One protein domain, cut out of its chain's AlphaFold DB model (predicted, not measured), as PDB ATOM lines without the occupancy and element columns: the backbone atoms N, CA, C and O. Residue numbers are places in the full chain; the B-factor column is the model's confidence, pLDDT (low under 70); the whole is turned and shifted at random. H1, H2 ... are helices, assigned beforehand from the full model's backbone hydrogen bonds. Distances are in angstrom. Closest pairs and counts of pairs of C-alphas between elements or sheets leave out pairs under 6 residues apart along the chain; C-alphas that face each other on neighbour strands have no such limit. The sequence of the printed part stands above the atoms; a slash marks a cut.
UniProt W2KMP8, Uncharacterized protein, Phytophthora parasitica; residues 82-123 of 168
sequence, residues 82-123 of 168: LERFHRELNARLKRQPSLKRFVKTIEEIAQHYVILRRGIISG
ATOM      1  N   LEU A  82     322.589 360.656 230.100       75.94
ATOM      2  CA  LEU A  82     323.929 360.959 229.618       75.94
ATOM      3  C   LEU A  82     324.751 359.689 229.440       75.94
ATOM      4  O   LEU A  82     325.308 359.480 228.374       75.94
ATOM      5  N   GLU A  83     324.776 358.786 230.419       78.12
ATOM      6  CA  GLU A  83     325.500 357.517 230.277       78.12
ATOM      7  C   GLU A  83     324.959 356.634 229.155       78.12
ATOM      8  O   GLU A  83     325.734 356.010 228.429       78.12
ATOM      9  N   ARG A  84     323.633 356.537 229.006       79.69
ATOM     10  CA  ARG A  84     323.049 355.773 227.900       79.69
ATOM     11  C   ARG A  84     323.404 356.402 226.564       79.69
ATOM     12  O   ARG A  84     323.787 355.667 225.658       79.69
ATOM     13  N   PHE A  85     323.314 357.725 226.460       84.88
ATOM     14  CA  PHE A  85     323.720 358.440 225.261       84.88
ATOM     15  C   PHE A  85     325.216 358.250 224.982       84.88
ATOM     16  O   PHE A  85     325.585 357.937 223.858       84.88
ATOM     17  N   HIS A  86     326.075 358.308 226.003       85.75
ATOM     18  CA  HIS A  86     327.506 358.033 225.881       85.75
ATOM     19  C   HIS A  86     327.776 356.604 225.398       85.75
ATOM     20  O   HIS A  86     328.605 356.410 224.516       85.75
ATOM     21  N   ARG A  87     327.065 355.594 225.920       86.94
ATOM     22  CA  ARG A  87     327.175 354.201 225.446       86.94
ATOM     23  C   ARG A  87     326.740 354.060 223.989       86.94
ATOM     24  O   ARG A  87     327.429 353.405 223.215       86.94
ATOM     25  N   GLU A  88     325.626 354.677 223.614       89.12
ATOM     26  CA  GLU A  88     325.117 354.663 222.240       89.12
ATOM     27  C   GLU A  88     326.074 355.362 221.267       89.12
ATOM     28  O   GLU A  88     326.375 354.835 220.196       89.12
ATOM     29  N   LEU A  89     326.612 356.509 221.670       89.50
ATOM     30  CA  LEU A  89     327.597 357.268 220.913       89.50
ATOM     31  C   LEU A  89     328.896 356.464 220.742       89.50
ATOM     32  O   LEU A  89     329.377 356.315 219.619       89.50
ATOM     33  N   ASN A  90     329.404 355.857 221.817       89.44
ATOM     34  CA  ASN A  90     330.598 355.006 221.786       89.44
ATOM     35  C   ASN A  90     330.402 353.713 220.980       89.44
ATOM     36  O   ASN A  90     331.364 353.201 220.421       89.44
ATOM     37  N   ALA A  91     329.181 353.178 220.897       90.50
ATOM     38  CA  ALA A  91     328.889 352.003 220.076       90.50
ATOM     39  C   ALA A  91     328.892 352.323 218.571       90.50
ATOM     40  O   ALA A  91     329.225 351.466 217.754       90.50
ATOM     41  N   ARG A  92     328.514 353.552 218.191       91.06
ATOM     42  CA  ARG A  92     328.429 353.985 216.785       91.06
ATOM     43  C   ARG A  92     329.714 354.637 216.265       91.06
ATOM     44  O   ARG A  92     329.922 354.694 215.050       91.06
ATOM     45  N   LEU A  93     330.569 355.139 217.157       90.44
ATOM     46  CA  LEU A  93     331.809 355.834 216.817       90.44
ATOM     47  C   LEU A  93     333.051 354.989 217.120       90.44
ATOM     48  O   LEU A  93     333.113 354.237 218.084       90.44
ATOM     49  N   LYS A  94     334.088 355.154 216.294       87.00
ATOM     50  CA  LYS A  94     335.441 354.654 216.595       87.00
ATOM     51  C   LYS A  94     336.128 355.606 217.586       87.00
ATOM     52  O   LYS A  94     335.691 356.743 217.716       87.00
ATOM     53  N   ARG A  95     337.234 355.186 218.225       82.19
ATOM     54  CA  ARG A  95     337.973 355.994 219.233       82.19
ATOM     55  C   ARG A  95     338.336 357.414 218.769       82.19
ATOM     56  O   ARG A  95     338.475 358.286 219.615       82.19
ATOM     57  N   GLN A  96     338.486 357.646 217.462       85.88
ATOM     58  CA  GLN A  96     338.796 358.956 216.877       85.88
ATOM     59  C   GLN A  96     338.070 359.130 215.529       85.88
ATOM     60  O   GLN A  96     338.620 358.796 214.477       85.88
ATOM     61  N   PRO A  97     336.803 359.573 215.522       89.19
ATOM     62  CA  PRO A  97     336.075 359.845 214.289       89.19
ATOM     63  C   PRO A  97     336.491 361.200 213.700       89.19
ATOM     64  O   PRO A  97     336.910 362.104 214.420       89.19
ATOM     65  N   SER A  98     336.314 361.386 212.389       94.56
ATOM     66  CA  SER A  98     336.389 362.728 211.802       94.56
ATOM     67  C   SER A  98     335.219 363.589 212.284       94.56
ATOM     68  O   SER A  98     334.136 363.065 212.563       94.56
ATOM     69  N   LEU A  99     335.391 364.914 212.312       94.31
ATOM     70  CA  LEU A  99     334.328 365.843 212.715       94.31
ATOM     71  C   LEU A  99     333.044 365.638 211.895       94.31
ATOM     72  O   LEU A  99     331.952 365.561 212.452       94.31
ATOM     73  N   LYS A 100     333.173 365.444 210.576       96.00
ATOM     74  CA  LYS A 100     332.037 365.151 209.687       96.00
ATOM     75  C   LYS A 100     331.290 363.880 210.105       96.00
ATOM     76  O   LYS A 100     330.063 363.858 210.087       96.00
ATOM     77  N   ARG A 101     332.014 362.818 210.478       93.56
ATOM     78  CA  ARG A 101     331.401 361.564 210.943       93.56
ATOM     79  C   ARG A 101     330.729 361.749 212.299       93.56
ATOM     80  O   ARG A 101     329.627 361.254 212.480       93.56
ATOM     81  N   PHE A 102     331.379 362.470 213.207       92.50
ATOM     82  CA  PHE A 102     330.848 362.782 214.528       92.50
ATOM     83  C   PHE A 102     329.508 363.525 214.439       92.50
ATOM     84  O   PHE A 102     328.510 363.039 214.967       92.50
ATOM     85  N   VAL A 103     329.463 364.637 213.694       95.62
ATOM     86  CA  VAL A 103     328.246 365.444 213.506       95.62
ATOM     87  C   VAL A 103     327.130 364.615 212.875       95.62
ATOM     88  O   VAL A 103     326.023 364.580 213.407       95.62
ATOM     89  N   LYS A 104     327.434 363.871 211.800       95.56
ATOM     90  CA  LYS A 104     326.443 363.024 211.125       95.56
ATOM     91  C   LYS A 104     325.853 361.961 212.058       95.56
ATOM     92  O   LYS A 104     324.651 361.739 212.055       95.56
ATOM     93  N   THR A 105     326.678 361.308 212.876       94.06
ATOM     94  CA  THR A 105     326.194 360.288 213.815       94.06
ATOM     95  C   THR A 105     325.314 360.887 214.912       94.06
ATOM     96  O   THR A 105     324.310 360.274 215.270       94.06
ATOM     97  N   ILE A 106     325.637 362.079 215.426       93.94
ATOM     98  CA  ILE A 106     324.764 362.778 216.384       93.94
ATOM     99  C   ILE A 106     323.419 363.115 215.740       93.94
ATOM    100  O   ILE A 106     322.379 362.880 216.353       93.94
ATOM    101  N   GLU A 107     323.431 363.619 214.506       95.94
ATOM    102  CA  GLU A 107     322.217 363.940 213.757       95.94
ATOM    103  C   GLU A 107     321.325 362.703 213.563       95.94
ATOM    104  O   GLU A 107     320.141 362.740 213.897       95.94
ATOM    105  N   GLU A 108     321.898 361.581 213.118       95.31
ATOM    106  CA  GLU A 108     321.186 360.306 212.955       95.31
ATOM    107  C   GLU A 108     320.566 359.818 214.277       95.31
ATOM    108  O   GLU A 108     319.428 359.343 214.300       95.31
ATOM    109  N   ILE A 109     321.293 359.945 215.396       92.62
ATOM    110  CA  ILE A 109     320.769 359.604 216.727       92.62
ATOM    111  C   ILE A 109     319.594 360.526 217.088       92.62
ATOM    112  O   ILE A 109     318.539 360.041 217.503       92.62
ATOM    113  N   ALA A 110     319.742 361.841 216.909       92.88
ATOM    114  CA  ALA A 110     318.710 362.820 217.240       92.88
ATOM    115  C   ALA A 110     317.426 362.607 216.420       92.88
ATOM    116  O   ALA A 110     316.332 362.563 216.988       92.88
ATOM    117  N   GLN A 111     317.554 362.399 215.106       94.62
ATOM    118  CA  GLN A 111     316.428 362.095 214.218       94.62
ATOM    119  C   GLN A 111     315.696 360.825 214.665       94.62
ATOM    120  O   GLN A 111     314.470 360.833 214.807       94.62
ATOM    121  N   HIS A 112     316.440 359.757 214.969       91.81
ATOM    122  CA  HIS A 112     315.865 358.510 215.466       91.81
ATOM    123  C   HIS A 112     315.083 358.715 216.775       91.81
ATOM    124  O   HIS A 112     313.966 358.214 216.905       91.81
ATOM    125  N   TYR A 113     315.607 359.497 217.726       90.00
ATOM    126  CA  TYR A 113     314.897 359.798 218.975       90.00
ATOM    127  C   TYR A 113     313.610 360.601 218.762       90.00
ATOM    128  O   TYR A 113     312.610 360.324 219.425       90.00
ATOM    129  N   VAL A 114     313.599 361.568 217.837       93.00
ATOM    130  CA  VAL A 114     312.388 362.342 217.514       93.00
ATOM    131  C   VAL A 114     311.314 361.441 216.905       93.00
ATOM    132  O   VAL A 114     310.156 361.507 217.327       93.00
ATOM    133  N   ILE A 115     311.691 360.580 215.955       93.31
ATOM    134  CA  ILE A 115     310.777 359.621 215.319       93.31
ATOM    135  C   ILE A 115     310.228 358.647 216.362       93.31
ATOM    136  O   ILE A 115     309.013 358.498 216.475       93.31
ATOM    137  N   LEU A 116     311.102 358.047 217.175       90.06
ATOM    138  CA  LEU A 116     310.711 357.114 218.229       90.06
ATOM    139  C   LEU A 116     309.760 357.774 219.234       90.06
ATOM    140  O   LEU A 116     308.724 357.206 219.563       90.06
ATOM    141  N   ARG A 117     310.065 358.995 219.690       90.31
ATOM    142  CA  ARG A 117     309.204 359.735 220.622       90.31
ATOM    143  C   ARG A 117     307.826 359.998 220.023       90.31
ATOM    144  O   ARG A 117     306.832 359.799 220.713       90.31
ATOM    145  N   ARG A 118     307.757 360.428 218.760       94.44
ATOM    146  CA  ARG A 118     306.476 360.623 218.064       94.44
ATOM    147  C   ARG A 118     305.705 359.312 217.939       94.44
ATOM    148  O   ARG A 118     304.528 359.303 218.269       94.44
ATOM    149  N   GLY A 119     306.376 358.224 217.557       94.12
ATOM    150  CA  GLY A 119     305.777 356.893 217.450       94.12
ATOM    151  C   GLY A 119     305.230 356.364 218.777       94.12
ATOM    152  O   GLY A 119     304.167 355.753 218.792       94.12
ATOM    153  N   ILE A 120     305.911 356.634 219.895       90.75
ATOM    154  CA  ILE A 120     305.424 356.279 221.236       90.75
ATOM    155  C   ILE A 120     304.193 357.110 221.602       90.75
ATOM    156  O   ILE A 120     303.209 356.560 222.082       90.75
ATOM    157  N   ILE A 121     304.227 358.425 221.355       90.25
ATOM    158  CA  ILE A 121     303.094 359.323 221.639       90.25
ATOM    159  C   ILE A 121     301.861 358.930 220.815       90.25
ATOM    160  O   ILE A 121     300.750 358.977 221.329       90.25
ATOM    161  N   SER A 122     302.046 358.523 219.557       93.94
ATOM    162  CA  SER A 122     300.956 358.084 218.682       93.94
ATOM    163  C   SER A 122     300.546 356.619 218.874       93.94
ATOM    164  O   SER A 122     299.649 356.157 218.176       93.94
ATOM    165  N   GLY A 123     301.204 355.871 219.767       90.31
ATOM    166  CA  GLY A 123     300.925 354.452 220.026       90.31
ATOM    167  C   GLY A 123     301.391 353.478 218.932       90.31
ATOM    168  O   GLY A 123     301.131 352.284 219.031       90.31
TER     169      GLY A 123
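Overview. This is residues 82 to 123 of the 168 residues of an uncharacterized protein of Phytophthora parasitica (UniProt W2KMP8). One long straight helix, H2, makes the length of the model, and a shorter helix, H1, folds back over its first half at a slant, joined to it by a loop at one end. The far part of the model sticks out alone: residues 110 to 123, of which 110 to 121 belong to H2, stand free. The printed part has 42 residues with two named helices, H1 then H2, and no named strand. It is all helix and loose, with a radius of gyration of the C-alphas of 12.1 A and spans of 38 by 21 by 12 A.

Arrangement. H2, residues 99 to 121, only just touches H1, residues 82 to 92, with 3 pairs of C-alphas within 8 A. The closest C-alphas are those of Thr 105 and Arg 92, 7.3 A apart. H2 touches H1 with residues 105 to 106 alone. The two run opposite ways at a steep tilt of 60 degrees. In H1 and H2 every O i to N i+4 pair is within hydrogen-bond range.

Along the chain. H2 measures 33.1 A from C-alpha 99 at (334.328, 365.843, 212.715) to C-alpha 121 at (303.094, 359.323, 221.639). H1 measures 15.3 A and begins with C-alpha 82 at (323.929, 360.959, 229.618).

Size, cuts and confidence. The C-alphas of Gln 96 and Gly 123, the two farthest apart, are 38.3 A from each other. The link from H1 to H2 is short, 6 residues. The printed part has no cut, and no printed residue is under 70 in pLDDT.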